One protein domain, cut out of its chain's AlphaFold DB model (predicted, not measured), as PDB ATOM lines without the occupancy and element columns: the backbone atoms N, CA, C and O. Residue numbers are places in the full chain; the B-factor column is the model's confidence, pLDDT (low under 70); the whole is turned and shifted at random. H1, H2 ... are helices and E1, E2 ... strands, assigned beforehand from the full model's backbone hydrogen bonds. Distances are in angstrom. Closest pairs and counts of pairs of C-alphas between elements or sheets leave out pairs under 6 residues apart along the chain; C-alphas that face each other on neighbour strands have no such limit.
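What this domain is: This is residues 4 to 149 of the 152 residues of an uncharacterized protein of Acholeplasmataceae bacterium (UniProt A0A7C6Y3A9). Four helices, H3, H4, H5 and H6, form an up-and-down bundle, each running against the one before it, with H6 passing through the middle of the domain. A small two-stranded parallel sheet, E1 and E2, packs on H6 through E2, with H2 near both strands, while the short helix H7 leads to a strand hairpin, E3 and E4, set away from the bundle. The printed part has 146 residues with seven named helices and four named strands, in the order E1 H1 H2 E2 H3 H4 H5 H6 H7 E3 E4; the class is mostly helix. The whole is compact, with a radius of gyration of the C-alphas of 15.8 A and spans of 49 by 40 by 25 A.

Where its parts are: E1 is residues 4 to 7, with C-alpha 4 at (-6.915, 21.429, 40.341), and E2 is residues 31 to 36, 13.4 A long. H1 is residues 9 to 12 and H2 residues 15 to 26, 16.4 A. H3 is residues 49 to 61, 18.6 A; H4 is residues 67 to 84, 25.6 A; H5 is residues 90 to 100, 15.0 A. H6, residues 107 to 126, is the longest helix at 29.6 A, ends at C-alpha 126 (-13.166, 29.335, 29.789) and has a kink of 28 degrees near residue 115. H7 is residues 133 to 136, E3 residues 137 to 139 and E4 residues 145 to 148, ending at C-alpha 148 (7.366, 24.484, 39.832).

How they stand to each other: E1 and E2 are parallel neighbours at 33 degrees, with N 5 and O 33 at 2.8 A, within hydrogen-bond range. E1, H1, H2 and E2 form a strand-helix-strand unit, two parallel strands joined through helices, with a right-handed crossover. The closest C-alphas of E2 and H6 are Val 36 and Ala 119, 6.1 A. H6 touches H3, closest at Leu 53 and Ala 111, 5.3 A. H5 and H6 form a helical hairpin at a shallow tilt of 15 degrees, closest at Phe 90 and Phe 117, 6.1 A. H3 and H4 form another, at 26 degrees, closest at Ile 49 and Ile 73, 6.5 A. H4 touches H2 through Ile 80 and Ala 15, 5.1 A. The hairpin E3 and E4 is antiparallel, with N 146 and O 138 at 2.8 A; both strands are apart from H6. Every O i to N i+4 pair is within hydrogen-bond range in H2, H3 and H5, against 13 of 14 in H4 and 14 of 16 in H6; H1 and H7 are too short for such a pair.

The domain as a whole: The two C-alphas farthest apart, Lys 29 and Asp 63, are 49.0 A apart. The printed part has no cut, and the long link is E2 to H3, residues 37 to 48. The mean pLDDT of the printed part is 95.5, and residue 149 is under 70.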
ATOM      1  N   LEU A   4      -7.456  21.779  41.647       96.75
ATOM      2  CA  LEU A   4      -6.915  21.429  40.341       96.75
ATOM      3  C   LEU A   4      -7.856  20.451  39.633       96.75
ATOM      4  O   LEU A   4      -8.305  19.470  40.220       96.75
ATOM      5  N   SER A   5      -8.157  20.719  38.364       97.69
ATOM      6  CA  SER A   5      -8.947  19.840  37.500       97.69
ATOM      7  C   SER A   5      -8.122  19.458  36.277       97.69
ATOM      8  O   SER A   5      -7.679  20.331  35.533       97.69
ATOM      9  N   LYS A   6      -7.918  18.156  36.061       98.06
ATOM     10  CA  LYS A   6      -7.219  17.639  34.882       98.06
ATOM     11  C   LYS A   6      -8.210  17.009  33.913       98.06
ATOM     12  O   LYS A   6      -8.959  16.117  34.301       98.06
ATOM     13  N   PHE A   7      -8.157  17.408  32.646       98.19
ATOM     14  CA  PHE A   7      -8.973  16.832  31.577       98.19
ATOM     15  C   PHE A   7      -8.095  16.060  30.592       98.19
ATOM     16  O   PHE A   7      -7.076  16.555  30.113       98.19
ATOM     17  N   GLY A   8      -8.454  14.799  30.343       97.19
ATOM     18  CA  GLY A   8      -7.785  13.964  29.345       97.19
ATOM     19  C   GLY A   8      -8.240  14.285  27.924       97.19
ATOM     20  O   GLY A   8      -9.201  15.022  27.720       97.19
ATOM     21  N   GLY A   9      -7.573  13.688  26.933       94.94
ATOM     22  CA  GLY A   9      -7.842  14.009  25.532       94.94
ATOM     23  C   GLY A   9      -9.266  13.683  25.076       94.94
ATOM     24  O   GLY A   9      -9.839  14.441  24.303       94.94
ATOM     25  N   SER A  10      -9.887  12.611  25.576       93.62
ATOM     26  CA  SER A  10     -11.288  12.287  25.249       93.62
ATOM     27  C   SER A  10     -12.269  13.362  25.731       93.62
ATOM     28  O   SER A  10     -13.229  13.677  25.034       93.62
ATOM     29  N   SER A  11     -11.998  13.979  26.884       96.19
ATOM     30  CA  SER A  11     -12.778  15.097  27.434       96.19
ATOM     31  C   SER A  11     -12.588  16.407  26.666       96.19
ATOM     32  O   SER A  11     -13.240  17.395  26.979       96.19
ATOM     33  N   LEU A  12     -11.679  16.436  25.692       96.31
ATOM     34  CA  LEU A  12     -11.317  17.614  24.906       96.31
ATOM     35  C   LEU A  12     -11.254  17.277  23.409       96.31
ATOM     36  O   LEU A  12     -10.547  17.924  22.646       96.31
ATOM     37  N   ALA A  13     -11.957  16.226  22.989       95.19
ATOM     38  CA  ALA A  13     -11.890  15.733  21.618       95.19
ATOM     39  C   ALA A  13     -12.735  16.566  20.638       95.19
ATOM     40  O   ALA A  13     -12.452  16.576  19.448       95.19
ATOM     41  N   SER A  14     -13.766  17.263  21.127       95.12
ATOM     42  CA  SER A  14     -14.692  18.044  20.301       95.12
ATOM     43  C   SER A  14     -15.329  19.197  21.079       95.12
ATOM     44  O   SER A  14     -15.360  19.183  22.313       95.12
ATOM     45  N   ALA A  15     -15.927  20.160  20.371       95.19
ATOM     46  CA  ALA A  15     -16.646  21.281  20.986       95.19
ATOM     47  C   ALA A  15     -17.740  20.822  21.973       95.19
ATOM     48  O   ALA A  15     -17.884  21.383  23.058       95.19
ATOM     49  N   LYS A  16     -18.450  19.726  21.666       95.69
ATOM     50  CA  LYS A  16     -19.435  19.114  22.579       95.69
ATOM     51  C   LYS A  16     -18.816  18.743  23.930       95.69
ATOM     52  O   LYS A  16     -19.447  18.946  24.965       95.69
ATOM     53  N   GLN A  17     -17.598  18.204  23.932       96.69
ATOM     54  CA  GLN A  17     -16.890  17.847  25.161       96.69
ATOM     55  C   GLN A  17     -16.403  19.092  25.915       96.69
ATOM     56  O   GLN A  17     -16.557  19.167  27.132       96.69
ATOM     57  N   PHE A  18     -15.943  20.124  25.204       97.44
ATOM     58  CA  PHE A  18     -15.598  21.419  25.803       97.44
ATOM     59  C   PHE A  18     -16.779  22.051  26.555       97.44
ATOM     60  O   PHE A  18     -16.601  22.569  27.660       97.44
ATOM     61  N   LEU A  19     -18.007  21.961  26.026       97.19
ATOM     62  CA  LEU A  19     -19.212  22.399  26.745       97.19
ATOM     63  C   LEU A  19     -19.371  21.671  28.095       97.19
ATOM     64  O   LEU A  19     -19.716  22.300  29.096       97.19
ATOM     65  N   GLN A  20     -19.101  20.362  28.143       97.75
ATOM     66  CA  GLN A  20     -19.162  19.584  29.388       97.75
ATOM     67  C   GLN A  20     -18.056  19.991  30.360       97.75
ATOM     68  O   GLN A  20     -18.321  20.181  31.547       97.75
ATOM     69  N   VAL A  21     -16.838  20.207  29.859       97.88
ATOM     70  CA  VAL A  21     -15.718  20.723  30.656       97.88
ATOM     71  C   VAL A  21     -16.077  22.065  31.295       97.88
ATOM     72  O   VAL A  21     -15.905  22.221  32.504       97.88
ATOM     73  N   LYS A  22     -16.664  23.001  30.536       97.81
ATOM     74  CA  LYS A  22     -17.123  24.294  31.071       97.81
ATOM     75  C   LYS A  22     -18.155  24.119  32.179       97.81
ATOM     76  O   LYS A  22     -18.026  24.751  33.220       97.81
ATOM     77  N   LYS A  23     -19.129  23.219  32.012       98.00
ATOM     78  CA  LYS A  23     -20.109  22.905  33.068       98.00
ATOM     79  C   LYS A  23     -19.434  22.377  34.338       98.00
ATOM     80  O   LYS A  23     -19.749  22.844  35.429       98.00
ATOM     81  N   ILE A  24     -18.484  21.448  34.205       97.94
ATOM     82  CA  ILE A  24     -17.737  20.877  35.337       97.94
ATOM     83  C   ILE A  24     -16.941  21.962  36.066       97.94
ATOM     84  O   ILE A  24     -17.006  22.040  37.294       97.94
ATOM     85  N   ILE A  25     -16.222  22.813  35.333       97.56
ATOM     86  CA  ILE A  25     -15.461  23.923  35.917       97.56
ATOM     87  C   ILE A  25     -16.393  24.916  36.623       97.56
ATOM     88  O   ILE A  25     -16.210  25.181  37.810       97.56
ATOM     89  N   SER A  26     -17.446  25.381  35.950       96.69
ATOM     90  CA  SER A  26     -18.374  26.378  36.497       96.69
ATOM     91  C   SER A  26     -19.212  25.872  37.676       96.69
ATOM     92  O   SER A  26     -19.688  26.682  38.468       96.69
ATOM     93  N   SER A  27     -19.374  24.553  37.837       97.56
ATOM     94  CA  SER A  27     -20.108  23.963  38.969       97.56
ATOM     95  C   SER A  27     -19.446  24.186  40.333       97.56
ATOM     96  O   SER A  27     -20.102  24.055  41.364       97.56
ATOM     97  N   ASN A  28     -18.148  24.508  40.369       97.06
ATOM     98  CA  ASN A  28     -17.439  24.771  41.613       97.06
ATOM     99  C   ASN A  28     -16.389  25.866  41.414       97.06
ATOM    100  O   ASN A  28     -15.328  25.621  40.844       97.06
ATOM    101  N   LYS A  29     -16.651  27.049  41.982       95.88
ATOM    102  CA  LYS A  29     -15.777  28.236  41.900       95.88
ATOM    103  C   LYS A  29     -14.356  28.011  42.435       95.88
ATOM    104  O   LYS A  29     -13.459  28.784  42.115       95.88
ATOM    105  N   ASN A  30     -14.128  26.963  43.229       97.31
ATOM    106  CA  ASN A  30     -12.791  26.609  43.697       97.31
ATOM    107  C   ASN A  30     -11.933  25.929  42.615       97.31
ATOM    108  O   ASN A  30     -10.725  25.822  42.811       97.31
ATOM    109  N   ARG A  31     -12.501  25.477  41.484       97.00
ATOM    110  CA  ARG A  31     -11.756  24.915  40.342       97.00
ATOM    111  C   ARG A  31     -11.030  26.024  39.586       97.00
ATOM    112  O   ARG A  31     -11.511  26.534  38.583       97.00
ATOM    113  N   GLN A  32      -9.878  26.409  40.122       95.69
ATOM    114  CA  GLN A  32      -9.104  27.561  39.662       95.69
ATOM    115  C   GLN A  32      -7.843  27.172  38.884       95.69
ATOM    116  O   GLN A  32      -7.211  28.039  38.294       95.69
ATOM    117  N   ILE A  33      -7.466  25.888  38.881       96.50
ATOM    118  CA  ILE A  33      -6.298  25.385  38.147       96.50
ATOM    119  C   ILE A  33      -6.765  24.295  37.191       96.50
ATOM    120  O   ILE A  33      -7.404  23.327  37.611       96.50
ATOM    121  N   ILE A  34      -6.451  24.451  35.907       97.94
ATOM    122  CA  ILE A  34      -6.915  23.561  34.844       97.94
ATOM    123  C   ILE A  34      -5.700  23.035  34.092       97.94
ATOM    124  O   ILE A  34      -4.893  23.808  33.589       97.94
ATOM    125  N   VAL A  35      -5.576  21.711  34.019       98.12
ATOM    126  CA  VAL A  35      -4.526  21.027  33.256       98.12
ATOM    127  C   VAL A  35      -5.188  20.223  32.149       98.12
ATOM    128  O   VAL A  35      -6.125  19.460  32.401       98.12
ATOM    129  N   VAL A  36      -4.713  20.375  30.919       98.19
ATOM    130  CA  VAL A  36      -5.345  19.770  29.745       98.19
ATOM    131  C   VAL A  36      -4.368  18.925  28.945       98.19
ATOM    132  O   VAL A  36      -3.182  19.228  28.871       98.19
ATOM    133  N   SER A  37      -4.875  17.842  28.362       98.12
ATOM    134  CA  SER A  37      -4.170  17.066  27.334       98.12
ATOM    135  C   SER A  37      -4.484  17.604  25.932       98.12
ATOM    136  O   SER A  37      -5.431  18.373  25.779       98.12
ATOM    137  N   ALA A  38      -3.755  17.167  24.901       97.88
ATOM    138  CA  ALA A  38      -4.151  17.390  23.507       97.88
ATOM    139  C   ALA A  38      -5.538  16.778  23.183       97.88
ATOM    140  O   ALA A  38      -5.957  15.831  23.865       97.88
ATOM    141  N   PRO A  39      -6.243  17.240  22.126       97.00
ATOM    142  CA  PRO A  39      -7.491  16.628  21.681       97.00
ATOM    143  C   PRO A  39      -7.323  15.137  21.370       97.00
ATOM    144  O   PRO A  39      -6.484  14.711  20.566       97.00
ATOM    145  N   GLY A  40      -8.131  14.324  22.047       94.12
ATOM    146  CA  GLY A  40      -8.185  12.879  21.870       94.12
ATOM    147  C   GLY A  40      -9.092  12.470  20.717       94.12
ATOM    148  O   GLY A  40      -9.648  13.304  20.011       94.12
ATOM    149  N   LYS A  41      -9.241  11.157  20.526       92.62
ATOM    150  CA  LYS A  41     -10.093  10.567  19.482       92.62
ATOM    151  C   LYS A  41     -11.567  10.933  19.690       92.62
ATOM    152  O   LYS A  41     -12.018  10.985  20.833       92.62
ATOM    153  N   ASP A  42     -12.303  11.100  18.596       86.31
ATOM    154  CA  ASP A  42     -13.762  11.253  18.595       86.31
ATOM    155  C   ASP A  42     -14.437  10.302  17.576       86.31
ATOM    156  O   ASP A  42     -13.842   9.328  17.089       86.31
ATOM    157  N   GLU A  43     -15.727  10.512  17.321       82.31
ATOM    158  CA  GLU A  43     -16.518   9.702  16.391       82.31
ATOM    159  C   GLU A  43     -16.010   9.797  14.943       82.31
ATOM    160  O   GLU A  43     -16.006   8.781  14.250       82.31
ATOM    161  N   ILE A  44     -15.503  10.963  14.542       84.38
ATOM    162  CA  ILE A  44     -14.989  11.300  13.211       84.38
ATOM    163  C   ILE A  44     -13.465  11.083  13.165       84.38
ATOM    164  O   ILE A  44     -12.940  10.380  12.306       84.38
ATOM    165  N   ASN A  45     -12.739  11.626  14.141       85.94
ATOM    166  CA  ASN A  45     -11.284  11.635  14.222       85.94
ATOM    167  C   ASN A  45     -10.757  10.443  15.032       85.94
ATOM    168  O   ASN A  45     -10.660  10.487  16.263       85.94
ATOM    169  N   LYS A  46     -10.347   9.371  14.344       88.75
ATOM    170  CA  LYS A  46      -9.876   8.120  14.980       88.75
ATOM    171  C   LYS A  46      -8.411   8.117  15.435       88.75
ATOM    172  O   LYS A  46      -7.998   7.192  16.141       88.75
ATOM    173  N   THR A  47      -7.641   9.150  15.109       90.56
ATOM    174  CA  THR A  47      -6.215   9.285  15.478       90.56
ATOM    175  C   THR A  47      -6.057  10.323  16.588       90.56
ATOM    176  O   THR A  47      -6.867  11.241  16.662       90.56
ATOM    177  N   ARG A  48      -5.077  10.217  17.497       91.56
ATOM    178  CA  ARG A  48      -4.816  11.290  18.486       91.56
ATOM    179  C   ARG A  48      -3.967  12.390  17.848       91.56
ATOM    180  O   ARG A  48      -3.165  12.093  16.971       91.56
ATOM    181  N   ILE A  49      -4.113  13.640  18.294       96.44
ATOM    182  CA  ILE A  49      -3.252  14.732  17.805       96.44
ATOM    183  C   ILE A  49      -1.773  14.420  18.050       96.44
ATOM    184  O   ILE A  49      -0.961  14.592  17.149       96.44
ATOM    185  N   THR A  50      -1.431  13.908  19.232       95.81
ATOM    186  CA  THR A  50      -0.048  13.557  19.573       95.81
ATOM    187  C   THR A  50       0.529  12.513  18.614       95.81
ATOM    188  O   THR A  50       1.673  12.649  18.203       95.81
ATOM    189  N   ASP A  51      -0.270  11.531  18.179       96.00
ATOM    190  CA  ASP A  51       0.174  10.526  17.202       96.00
ATOM    191  C   ASP A  51       0.483  11.182  15.840       96.00
ATOM    192  O   ASP A  51       1.491  10.866  15.215       96.00
ATOM    193  N   LEU A  52      -0.348  12.139  15.400       97.19
ATOM    194  CA  LEU A  52      -0.112  12.904  14.166       97.19
ATOM    195  C   LEU A  52       1.135  13.793  14.268       97.19
ATOM    196  O   LEU A  52       1.879  13.908  13.301       97.19
ATOM    197  N   LEU A  53       1.377  14.403  15.430       98.12
ATOM    198  CA  LEU A  53       2.566  15.219  15.677       98.12
ATOM    199  C   LEU A  53       3.838  14.369  15.701       98.12
ATOM    200  O   LEU A  53       4.842  14.768  15.125       98.12
ATOM    201  N   LEU A  54       3.796  13.180  16.307       97.38
ATOM    202  CA  LEU A  54       4.910  12.232  16.257       97.38
ATOM    203  C   LEU A  54       5.174  11.766  14.821       97.38
ATOM    204  O   LEU A  54       6.328  11.739  14.394       97.38
ATOM    205  N   LEU A  55       4.128  11.487  14.044       97.56
ATOM    206  CA  LEU A  55       4.268  11.152  12.627       97.56
ATOM    207  C   LEU A  55       4.850  12.319  11.810       97.56
ATOM    208  O   LEU A  55       5.723  12.105  10.971       97.56
ATOM    209  N   LEU A  56       4.446  13.558  12.105       98.12
ATOM    210  CA  LEU A  56       5.033  14.761  11.515       98.12
ATOM    211  C   LEU A  56       6.544  14.839  11.787       98.12
ATOM    212  O   LEU A  56       7.296  15.186  10.878       98.12
ATOM    213  N   THR A  57       7.009  14.464  12.987       97.75
ATOM    214  CA  THR A  57       8.459  14.424  13.265       97.75
ATOM    215  C   THR A  57       9.201  13.465  12.338       97.75
ATOM    216  O   THR A  57      10.265  13.815  11.834       97.75
ATOM    217  N   ALA A  58       8.620  12.294  12.059       96.62
ATOM    218  CA  ALA A  58       9.209  11.322  11.148       96.62
ATOM    219  C   ALA A  58       9.241  11.858   9.710       96.62
ATOM    220  O   ALA A  58      10.257  11.742   9.033       96.62
ATOM    221  N   HIS A  59       8.170  12.511   9.247       97.75
ATOM    222  CA  HIS A  59       8.156  13.101   7.906       97.75
ATOM    223  C   HIS A  59       9.241  14.173   7.732       97.75
ATOM    224  O   HIS A  59       9.912  14.196   6.705       97.75
ATOM    225  N   ILE A  60       9.451  15.023   8.742       97.12
ATOM    226  CA  ILE A  60      10.509  16.043   8.727       97.12
ATOM    227  C   ILE A  60      11.900  15.398   8.688       97.12
ATOM    228  O   ILE A  60      12.770  15.858   7.954       97.12
ATOM    229  N   GLU A  61      12.123  14.342   9.471       96.69
ATOM    230  CA  GLU A  61      13.412  13.641   9.545       96.69
ATOM    231  C   GLU A  61      13.819  13.035   8.192       96.69
ATOM    232  O   GLU A  61      14.975  13.170   7.778       96.69
ATOM    233  N   TYR A  62      12.852  12.450   7.478       96.75
ATOM    234  CA  TYR A  62      13.059  11.736   6.214       96.75
ATOM    235  C   TYR A  62      12.723  12.551   4.951       96.75
ATOM    236  O   TYR A  62      12.615  11.968   3.876       96.75
ATOM    237  N   ASP A  63      12.551  13.874   5.058       96.56
ATOM    238  CA  ASP A  63      12.195  14.772   3.938       96.56
ATOM    239  C   ASP A  63      10.932  14.342   3.160       96.56
ATOM    240  O   ASP A  63      10.804  14.553   1.952       96.56
ATOM    241  N   ILE A  64       9.967  13.740   3.854       97.62
ATOM    242  CA  ILE A  64       8.682  13.332   3.281       97.62
ATOM    243  C   ILE A  64       7.726  14.525   3.347       97.62
ATOM    244  O   ILE A  64       7.615  15.178   4.385       97.62
ATOM    245  N   ASN A  65       6.979  14.791   2.267       97.25
ATOM    246  CA  ASN A  65       5.938  15.823   2.287       97.25
ATOM    247  C   ASN A  65       4.961  15.584   3.457       97.25
ATOM    248  O   ASN A  65       4.491  14.467   3.690       97.25
ATOM    249  N   TYR A  66       4.668  16.641   4.208       97.50
ATOM    250  CA  TYR A  66       3.829  16.591   5.406       97.50
ATOM    251  C   TYR A  66       2.656  17.577   5.366       97.50
ATOM    252  O   TYR A  66       2.013  17.803   6.393       97.50
ATOM    253  N   ASP A  67       2.333  18.142   4.200       97.19
ATOM    254  CA  ASP A  67       1.277  19.153   4.070       97.19
ATOM    255  C   ASP A  67      -0.083  18.603   4.509       97.19
ATOM    256  O   ASP A  67      -0.821  19.253   5.251       97.19
ATOM    257  N   TYR A  68      -0.373  17.351   4.144       95.69
ATOM    258  CA  TYR A  68      -1.591  16.663   4.566       95.69
ATOM    259  C   TYR A  68      -1.655  16.453   6.089       95.69
ATOM    260  O   TYR A  68      -2.710  16.630   6.698       95.69
ATOM    261  N   LEU A  69      -0.527  16.126   6.735       96.12
ATOM    262  CA  LEU A  69      -0.473  15.976   8.195       96.12
ATOM    263  C   LEU A  69      -0.729  17.306   8.896       96.12
ATOM    264  O   LEU A  69      -1.525  17.355   9.835       96.12
ATOM    265  N   LEU A  70      -0.095  18.382   8.427       97.56
ATOM    266  CA  LEU A  70      -0.320  19.716   8.973       97.56
ATOM    267  C   LEU A  70      -1.762  20.171   8.791       97.56
ATOM    268  O   LEU A  70      -2.342  20.683   9.745       97.56
ATOM    269  N   SER A  71      -2.348  19.934   7.615       97.38
ATOM    270  CA  SER A  71      -3.754  20.241   7.357       97.38
ATOM    271  C   SER A  71      -4.669  19.488   8.325       97.38
ATOM    272  O   SER A  71      -5.534  20.098   8.938       97.38
ATOM    273  N   ASN A  72      -4.447  18.189   8.543       96.00
ATOM    274  CA  ASN A  72      -5.262  17.401   9.475       96.00
ATOM    275  C   ASN A  72      -5.144  17.876  10.928       96.00
ATOM    276  O   ASN A  72      -6.132  17.887  11.664       96.00
ATOM    277  N   ILE A  73      -3.937  18.250  11.363       97.88
ATOM    278  CA  ILE A  73      -3.723  18.802  12.704       97.88
ATOM    279  C   ILE A  73      -4.452  20.144  12.827       97.88
ATOM    280  O   ILE A  73      -5.190  20.340  13.792       97.88
ATOM    281  N   TYR A  74      -4.277  21.037  11.849       98.38
ATOM    282  CA  TYR A  74      -4.918  22.350  11.805       98.38
ATOM    283  C   TYR A  74      -6.444  22.241  11.864       98.38
ATOM    284  O   TYR A  74      -7.065  22.813  12.761       98.38
ATOM    285  N   GLU A  75      -7.037  21.450  10.967       96.75
ATOM    286  CA  GLU A  75      -8.490  21.309  10.834       96.75
ATOM    287  C   GLU A  75      -9.148  20.825  12.122       96.75
ATOM    288  O   GLU A  75     -10.261  21.224  12.465       96.75
ATOM    289  N   ARG A  76      -8.446  20.004  12.902       96.19
ATOM    290  CA  ARG A  76      -8.980  19.500  14.162       96.19
ATOM    291  C   ARG A  76      -9.147  20.591  15.212       96.19
ATOM    292  O   ARG A  76     -10.163  20.620  15.902       96.19
ATOM    293  N   TYR A  77      -8.179  21.494  15.323       98.00
ATOM    294  CA  TYR A  77      -8.299  22.653  16.205       98.00
ATOM    295  C   TYR A  77      -9.253  23.696  15.628       98.00
ATOM    296  O   TYR A  77     -10.104  24.198  16.360       98.00
ATOM    297  N   HIS A  78      -9.173  23.963  14.323       97.81
ATOM    298  CA  HIS A  78     -10.062  24.889  13.624       97.81
ATOM    299  C   HIS A  78     -11.538  24.508  13.808       97.81
ATOM    300  O   HIS A  78     -12.350  25.339  14.204       97.81
ATOM    301  N   SER A  79     -11.877  23.229  13.629       96.38
ATOM    302  CA  SER A  79     -13.228  22.709  13.849       96.38
ATOM    303  C   SER A  79     -13.705  22.917  15.289       96.38
ATOM    304  O   SER A  79     -14.851  23.312  15.508       96.38
ATOM    305  N   ILE A  80     -12.842  22.694  16.288       97.00
ATOM    306  CA  ILE A  80     -13.180  22.958  17.695       97.00
ATOM    307  C   ILE A  80     -13.449  24.452  17.903       97.00
ATOM    308  O   ILE A  80     -14.496  24.799  18.440       97.00
ATOM    309  N   ILE A  81     -12.545  25.323  17.452       98.38
ATOM    310  CA  ILE A  81     -12.642  26.782  17.618       98.38
ATOM    311  C   ILE A  81     -13.915  27.324  16.956       98.38
ATOM    312  O   ILE A  81     -14.693  28.017  17.610       98.38
ATOM    313  N   ASN A  82     -14.176  26.950  15.700       97.94
ATOM    314  CA  ASN A  82     -15.362  27.385  14.960       97.94
ATOM    315  C   ASN A  82     -16.659  26.937  15.635       97.94
ATOM    316  O   ASN A  82     -17.586  27.728  15.783       97.94
ATOM    317  N   ASN A  83     -16.727  25.678  16.077       97.19
ATOM    318  CA  ASN A  83     -17.919  25.146  16.739       97.19
ATOM    319  C   ASN A  83     -18.134  25.735  18.141       97.19
ATOM    320  O   ASN A  83     -19.262  25.750  18.630       97.19
ATOM    321  N   LEU A  84     -17.071  26.206  18.798       97.38
ATOM    322  CA  LEU A  84     -17.162  26.967  20.046       97.38
ATOM    323  C   LEU A  84     -17.470  28.451  19.823       97.38
ATOM    324  O   LEU A  84     -17.820  29.123  20.790       97.38
ATOM    325  N   GLN A  85     -17.367  28.935  18.581       97.62
ATOM    326  CA  GLN A  85     -17.612  30.323  18.186       97.62
ATOM    327  C   GLN A  85     -16.762  31.321  18.985       97.62
ATOM    328  O   GLN A  85     -17.266  32.323  19.491       97.62
ATOM    329  N   ILE A  86     -15.466  31.028  19.116       97.69
ATOM    330  CA  ILE A  86     -14.501  31.905  19.788       97.69
ATOM    331  C   ILE A  86     -13.431  32.391  18.816       97.69
ATOM    332  O   ILE A  86     -13.048  31.690  17.880       97.69
ATOM    333  N   GLU A  87     -12.898  33.574  19.086       97.19
ATOM    334  CA  GLU A  87     -11.609  33.982  18.540       97.19
ATOM    335  C   GLU A  87     -10.492  33.253  19.291       97.19
ATOM    336  O   GLU A  87     -10.620  32.973  20.486       97.19
ATOM    337  N   SER A  88      -9.399  32.928  18.600       98.06
ATOM    338  CA  SER A  88      -8.299  32.201  19.228       98.06
ATOM    339  C   SER A  88      -6.940  32.591  18.675       98.06
ATOM    340  O   SER A  88      -6.733  32.643  17.461       98.06
ATOM    341  N   LYS A  89      -5.965  32.757  19.577       98.25
ATOM    342  CA  LYS A  89      -4.547  32.924  19.225       98.25
ATOM    343  C   LYS A  89      -3.937  31.667  18.612       98.25
ATOM    344  O   LYS A  89      -2.812  31.725  18.115       98.25
ATOM    345  N   PHE A  90      -4.654  30.539  18.622       98.62
ATOM    346  CA  PHE A  90      -4.241  29.310  17.955       98.62
ATOM    347  C   PHE A  90      -3.747  29.563  16.526       98.62
ATOM    348  O   PHE A  90      -2.670  29.088  16.189       98.62
ATOM    349  N   TYR A  91      -4.474  30.342  15.720       98.56
ATOM    350  CA  TYR A  91      -4.140  30.561  14.309       98.56
ATOM    351  C   TYR A  91      -2.752  31.190  14.125       98.56
ATOM    352  O   TYR A  91      -1.914  30.659  13.400       98.56
ATOM    353  N   GLU A  92      -2.468  32.270  14.854       98.50
ATOM    354  CA  GLU A  92      -1.155  32.925  14.841       98.50
ATOM    355  C   GLU A  92      -0.056  31.970  15.333       98.50
ATOM    356  O   GLU A  92       0.997  31.827  14.706       98.50
ATOM    357  N   LYS A  93      -0.302  31.270  16.448       98.50
ATOM    358  CA  LYS A  93       0.678  30.344  17.033       98.50
ATOM    359  C   LYS A  93       0.944  29.133  16.145       98.50
ATOM    360  O   LYS A  93       2.078  28.653  16.117       98.50
ATOM    361  N   PHE A  94      -0.061  28.650  15.423       98.62
ATOM    362  CA  PHE A  94       0.076  27.539  14.493       98.62
ATOM    363  C   PHE A  94       0.911  27.934  13.274       98.62
ATOM    364  O   PHE A  94       1.795  27.180  12.878       98.62
ATOM    365  N   GLU A  95       0.724  29.142  12.739       98.44
ATOM    366  CA  GLU A  95       1.555  29.658  11.645       98.44
ATOM    367  C   GLU A  95       3.022  29.835  12.056       98.44
ATOM    368  O   GLU A  95       3.932  29.470  11.309       98.44
ATOM    369  N   ILE A  96       3.277  30.331  13.272       98.31
ATOM    370  CA  ILE A  96       4.640  30.398  13.826       98.31
ATOM    371  C   ILE A  96       5.235  28.991  13.954       98.31
ATOM    372  O   ILE A  96       6.374  28.761  13.547       98.31
ATOM    373  N   PHE A  97       4.463  28.038  14.481       98.31
ATOM    374  CA  PHE A  97       4.889  26.645  14.590       98.31
ATOM    375  C   PHE A  97       5.241  26.056  13.222       98.31
ATOM    376  O   PHE A  97       6.342  25.531  13.070       98.31
ATOM    377  N   LYS A  98       4.372  26.217  12.219       98.00
ATOM    378  CA  LYS A  98       4.592  25.746  10.847       98.00
ATOM    379  C   LYS A  98       5.892  26.294  10.257       98.00
ATOM    380  O   LYS A  98       6.671  25.528   9.701       98.00
ATOM    381  N   LYS A  99       6.168  27.590  10.436       97.56
ATOM    382  CA  LYS A  99       7.413  28.234   9.973       97.56
ATOM    383  C   LYS A  99       8.663  27.768  10.723       97.56
ATOM    384  O   LYS A  99       9.758  27.863  10.181       97.56
ATOM    385  N   SER A 100       8.516  27.285  11.957       96.44
ATOM    386  CA  SER A 100       9.636  26.789  12.773       96.44
ATOM    387  C   SER A 100      10.051  25.345  12.458       96.44
ATOM    388  O   SER A 100      11.108  24.899  12.913       96.44
ATOM    389  N   LEU A 101       9.224  24.601  11.710       97.12
ATOM    390  CA  LEU A 101       9.465  23.191  11.415       97.12
ATOM    391  C   LEU A 101      10.769  23.010  10.642       97.12
ATOM    392  O   LEU A 101      10.976  23.567   9.568       97.12
ATOM    393  N   SER A 102      11.657  22.214  11.220       95.44
ATOM    394  CA  SER A 102      12.985  21.936  10.692       95.44
ATOM    395  C   SER A 102      13.533  20.668  11.339       95.44
ATOM    396  O   SER A 102      13.091  20.280  12.422       95.44
ATOM    397  N   LYS A 103      14.539  20.047  10.715       95.38
ATOM    398  CA  LYS A 103      15.221  18.863  11.273       95.38
ATOM    399  C   LYS A 103      15.920  19.126  12.609       95.38
ATOM    400  O   LYS A 103      16.176  18.193  13.358       95.38
ATOM    401  N   THR A 104      16.230  20.385  12.915       95.31
ATOM    402  CA  THR A 104      16.849  20.796  14.183       95.31
ATOM    403  C   THR A 104      15.844  20.951  15.322       95.31
ATOM    404  O   THR A 104      16.243  21.070  16.479       95.31
ATOM    405  N   LEU A 105      14.544  20.988  15.018       95.19
ATOM    406  CA  LEU A 105      13.508  21.145  16.026       95.19
ATOM    407  C   LEU A 105      13.324  19.834  16.802       95.19
ATOM    408  O   LEU A 105      13.184  18.760  16.222       95.19
ATOM    409  N   SER A 106      13.306  19.926  18.131       96.31
ATOM    410  CA  SER A 106      13.152  18.759  19.005       96.31
ATOM    411  C   SER A 106      11.830  18.017  18.753       96.31
ATOM    412  O   SER A 106      10.763  18.632  18.659       96.31
ATOM    413  N   LYS A 107      11.893  16.677  18.735       96.69
ATOM    414  CA  LYS A 107      10.709  15.805  18.665       96.69
ATOM    415  C   LYS A 107       9.754  16.058  19.839       96.69
ATOM    416  O   LYS A 107       8.546  16.141  19.627       96.69
ATOM    417  N   ASP A 108      10.290  16.283  21.040       96.06
ATOM    418  CA  ASP A 108       9.500  16.598  22.240       96.06
ATOM    419  C   ASP A 108       8.796  17.949  22.114       96.06
ATOM    420  O   ASP A 108       7.635  18.094  22.501       96.06
ATOM    421  N   TYR A 109       9.467  18.942  21.517       97.38
ATOM    422  CA  TYR A 109       8.844  20.233  21.246       97.38
ATOM    423  C   TYR A 109       7.645  20.066  20.308       97.38
ATOM    424  O   TYR A 109       6.558  20.551  20.631       97.38
ATOM    425  N   ILE A 110       7.809  19.340  19.196       98.12
ATOM    426  CA  ILE A 110       6.731  19.084  18.231       98.12
ATOM    427  C   ILE A 110       5.580  18.322  18.899       98.12
ATOM    428  O   ILE A 110       4.434  18.759  18.807       98.12
ATOM    429  N   ALA A 111       5.869  17.242  19.631       97.44
ATOM    430  CA  ALA A 111       4.855  16.460  20.337       97.44
ATOM    431  C   ALA A 111       4.074  17.307  21.359       97.44
ATOM    432  O   ALA A 111       2.846  17.239  21.398       97.44
ATOM    433  N   SER A 112       4.764  18.173  22.114       97.81
ATOM    434  CA  SER A 112       4.146  19.050  23.124       97.81
ATOM    435  C   SER A 112       3.170  20.081  22.550       97.81
ATOM    436  O   SER A 112       2.363  20.650  23.291       97.81
ATOM    437  N   ARG A 113       3.231  20.360  21.237       98.31
ATOM    438  CA  ARG A 113       2.340  21.345  20.608       98.31
ATOM    439  C   ARG A 113       0.873  20.939  20.698       98.31
ATOM    440  O   ARG A 113       0.012  21.814  20.725       98.31
ATOM    441  N   GLY A 114       0.596  19.640  20.817       98.25
ATOM    442  CA  GLY A 114      -0.754  19.123  21.003       98.25
ATOM    443  C   GLY A 114      -1.434  19.717  22.242       98.25
ATOM    444  O   GLY A 114      -2.519  20.304  22.173       98.25
ATOM    445  N   GLU A 115      -0.776  19.586  23.388       98.56
ATOM    446  CA  GLU A 115      -1.207  20.139  24.668       98.56
ATOM    447  C   GLU A 115      -1.185  21.666  24.658       98.56
ATOM    448  O   GLU A 115      -2.156  22.291  25.079       98.56
ATOM    449  N   TYR A 116      -0.105  22.263  24.148       98.69
ATOM    450  CA  TYR A 116       0.094  23.713  24.129       98.69
ATOM    451  C   TYR A 116      -1.041  24.445  23.396       98.69
ATOM    452  O   TYR A 116      -1.662  25.348  23.958       98.69
ATOM    453  N   PHE A 117      -1.372  24.022  22.171       98.75
ATOM    454  CA  PHE A 117      -2.463  24.633  21.407       98.75
ATOM    455  C   PHE A 117      -3.814  24.443  22.089       98.75
ATOM    456  O   PHE A 117      -4.623  25.368  22.134       98.75
ATOM    457  N   ASN A 118      -4.047  23.268  22.674       98.50
ATOM    458  CA  ASN A 118      -5.304  23.009  23.356       98.50
ATOM    459  C   ASN A 118      -5.460  23.851  24.624       98.50
ATOM    460  O   ASN A 118      -6.551  24.320  24.926       98.50
ATOM    461  N   ALA A 119      -4.369  24.065  25.358       98.50
ATOM    462  CA  ALA A 119      -4.357  24.905  26.545       98.50
ATOM    463  C   ALA A 119      -4.670  26.370  26.219       98.50
ATOM    464  O   ALA A 119      -5.431  26.988  26.961       98.50
ATOM    465  N   ILE A 120      -4.181  26.896  25.089       98.62
ATOM    466  CA  ILE A 120      -4.574  28.226  24.591       98.62
ATOM    467  C   ILE A 120      -6.090  28.278  24.369       98.62
ATOM    468  O   ILE A 120      -6.773  29.084  24.997       98.62
ATOM    469  N   ILE A 121      -6.631  27.358  23.570       98.62
ATOM    470  CA  ILE A 121      -8.058  27.342  23.211       98.62
ATOM    471  C   ILE A 121      -8.943  27.179  24.454       98.62
ATOM    472  O   ILE A 121      -9.945  27.874  24.611       98.62
ATOM    473  N   VAL A 122      -8.579  26.276  25.371       98.38
ATOM    474  CA  VAL A 122      -9.316  26.071  26.626       98.38
ATOM    475  C   VAL A 122      -9.269  27.322  27.502       98.38
ATOM    476  O   VAL A 122     -10.291  27.678  28.087       98.38
ATOM    477  N   SER A 123      -8.119  27.995  27.592       98.31
ATOM    478  CA  SER A 123      -7.990  29.221  28.385       98.31
ATOM    479  C   SER A 123      -8.903  30.332  27.857       98.31
ATOM    480  O   SER A 123      -9.665  30.909  28.630       98.31
ATOM    481  N   GLU A 124      -8.929  30.538  26.538       98.44
ATOM    482  CA  GLU A 124      -9.761  31.539  25.867       98.44
ATOM    483  C   GLU A 124     -11.252  31.206  26.019       98.44
ATOM    484  O   GLU A 124     -12.055  32.056  26.397       98.44
ATOM    485  N   TYR A 125     -11.621  29.938  25.833       98.38
ATOM    486  CA  TYR A 125     -13.007  29.484  25.943       98.38
ATOM    487  C   TYR A 125     -13.589  29.576  27.369       98.38
ATOM    488  O   TYR A 125     -14.788  29.839  27.563       98.38
ATOM    489  N   LEU A 126     -12.761  29.306  28.382       97.31
ATOM    490  CA  LEU A 126     -13.166  29.335  29.789       97.31
ATOM    491  C   LEU A 126     -12.957  30.705  30.448       97.31
ATOM    492  O   LEU A 126     -13.493  30.916  31.536       97.31
ATOM    493  N   GLY A 127     -12.213  31.618  29.818       97.00
ATOM    494  CA  GLY A 127     -11.858  32.921  30.386       97.00
ATOM    495  C   GLY A 127     -10.792  32.836  31.483       97.00
ATOM    496  O   GLY A 127     -10.848  33.586  32.454       97.00
ATOM    497  N   PHE A 128      -9.856  31.893  31.363       97.25
ATOM    498  CA  PHE A 128      -8.735  31.712  32.290       97.25
ATOM    499  C   PHE A 128      -7.445  32.275  31.693       97.25
ATOM    500  O   PHE A 128      -7.284  32.342  30.476       97.25
ATOM    501  N   GLU A 129      -6.493  32.639  32.551       97.06
ATOM    502  CA  GLU A 129      -5.148  32.986  32.100       97.06
ATOM    503  C   GLU A 129      -4.428  31.740  31.560       97.06
ATOM    504  O   GLU A 129      -4.369  30.699  32.221       97.06
ATOM    505  N   PHE A 130      -3.852  31.855  30.363       97.56
ATOM    506  CA  PHE A 130      -2.928  30.858  29.834       97.56
ATOM    507  C   PHE A 130      -1.558  30.974  30.513       97.56
ATOM    508  O   PHE A 130      -0.944  32.042  30.522       97.56
ATOM    509  N   ILE A 131      -1.048  29.853  31.023       96.19
ATOM    510  CA  ILE A 131       0.311  29.733  31.557       96.19
ATOM    511  C   ILE A 131       0.992  28.574  30.832       96.19
ATOM    512  O   ILE A 131       0.526  27.436  30.918       96.19
ATOM    513  N   ASP A 132       2.089  28.856  30.127       96.12
ATOM    514  CA  ASP A 132       2.864  27.813  29.461       96.12
ATOM    515  C   ASP A 132       3.568  26.940  30.509       96.12
ATOM    516  O   ASP A 132       4.214  27.436  31.436       96.12
ATOM    517  N   ALA A 133       3.482  25.618  30.346       94.50
ATOM    518  CA  ALA A 133       4.227  24.664  31.158       94.50
ATOM    519  C   ALA A 133       5.740  24.938  31.104       94.50
ATOM    520  O   ALA A 133       6.428  24.751  32.109       94.50
ATOM    521  N   MET A 134       6.245  25.444  29.973       92.94
ATOM    522  CA  MET A 134       7.635  25.866  29.806       92.94
ATOM    523  C   MET A 134       8.031  27.020  30.733       92.94
ATOM    524  O   MET A 134       9.217  27.186  30.997       92.94
ATOM    525  N   ASP A 135       7.109  27.791  31.302       91.38
ATOM    526  CA  ASP A 135       7.456  28.870  32.237       91.38
ATOM    527  C   ASP A 135       7.517  28.398  33.691       91.38
ATOM    528  O   ASP A 135       8.188  29.016  34.523       91.38
ATOM    529  N   ILE A 136       6.849  27.284  33.995       91.88
ATOM    530  CA  ILE A 136       6.635  26.835  35.370       91.88
ATOM    531  C   ILE A 136       7.302  25.500  35.692       91.88
ATOM    532  O   ILE A 136       7.781  25.363  36.807       91.88
ATOM    533  N   ILE A 137       7.403  24.546  34.761       91.44
ATOM    534  CA  ILE A 137       7.976  23.211  35.002       91.44
ATOM    535  C   ILE A 137       9.441  23.177  34.547       91.44
ATOM    536  O   ILE A 137       9.771  23.558  33.423       91.44
ATOM    537  N   ARG A 138      10.348  22.714  35.416       90.69
ATOM    538  CA  ARG A 138      11.774  22.515  35.096       90.69
ATOM    539  C   ARG A 138      12.219  21.099  35.426       90.69
ATOM    540  O   ARG A 138      11.951  20.619  36.526       90.69
ATOM    541  N   LEU A 139      12.938  20.473  34.498       91.06
ATOM    542  CA  LEU A 139      13.565  19.165  34.677       91.06
ATOM    543  C   LEU A 139      15.089  19.317  34.754       91.06
ATOM    544  O   LEU A 139      15.648  20.208  34.112       91.06
ATOM    545  N   ASN A 140      15.759  18.464  35.532       90.38
ATOM    546  CA  ASN A 140      17.218  18.343  35.498       90.38
ATOM    547  C   ASN A 140      17.670  17.465  34.325       90.38
ATOM    548  O   ASN A 140      16.859  16.875  33.615       90.38
ATOM    549  N   LEU A 141      18.988  17.351  34.149       88.81
ATOM    550  CA  LEU A 141      19.592  16.523  33.098       88.81
ATOM    551  C   LEU A 141      19.259  15.024  33.231       88.81
ATOM    552  O   LEU A 141      19.412  14.282  32.269       88.81
ATOM    553  N   MET A 142      18.782  14.581  34.399       92.19
ATOM    554  CA  MET A 142      18.317  13.212  34.648       92.19
ATOM    555  C   MET A 142      16.797  13.059  34.452       92.19
ATOM    556  O   MET A 142      16.238  12.018  34.785       92.19
ATOM    557  N   GLY A 143      16.109  14.097  33.962       87.94
ATOM    558  CA  GLY A 143      14.661  14.098  33.750       87.94
ATOM    559  C   GLY A 143      13.822  14.248  35.024       87.94
ATOM    560  O   GLY A 143      12.610  14.061  34.982       87.94
ATOM    561  N   GLN A 144      14.429  14.587  36.164       90.69
ATOM    562  CA  GLN A 144      13.722  14.757  37.436       90.69
ATOM    563  C   GLN A 144      13.201  16.188  37.586       90.69
ATOM    564  O   GLN A 144      13.882  17.148  37.221       90.69
ATOM    565  N   LEU A 145      12.010  16.336  38.169       88.69
ATOM    566  CA  LEU A 145      11.401  17.637  38.441       88.69
ATOM    567  C   LEU A 145      12.235  18.423  39.465       88.69
ATOM    568  O   LEU A 145      12.396  17.983  40.598       88.69
ATOM    569  N   ILE A 146      12.729  19.599  39.069       80.81
ATOM    570  CA  ILE A 146      13.500  20.492  39.948       80.81
ATOM    571  C   ILE A 146      12.581  21.496  40.641       80.81
ATOM    572  O   ILE A 146      12.734  21.772  41.826       80.81
ATOM    573  N   MET A 147      11.664  22.109  39.890       72.69
ATOM    574  CA  MET A 147      10.906  23.253  40.385       72.69
ATOM    575  C   MET A 147       9.594  23.426  39.627       72.69
ATOM    576  O   MET A 147       9.539  23.229  38.411       72.69
ATOM    577  N   ILE A 148       8.572  23.860  40.369       71.12
ATOM    578  CA  ILE A 148       7.366  24.484  39.832       71.12
ATOM    579  C   ILE A 148       7.410  25.958  40.243       71.12
ATOM    580  O   ILE A 148       7.229  26.269  41.420       71.12
ATOM    581  N   LYS A 149       7.714  26.868  39.312       63.88
ATOM    582  CA  LYS A 149       7.755  28.303  39.628       63.88
ATOM    583  C   LYS A 149       6.334  28.788  39.930       63.88
ATOM    584  O   LYS A 149       5.433  28.587  39.120       63.88
TER     585      LYS A 149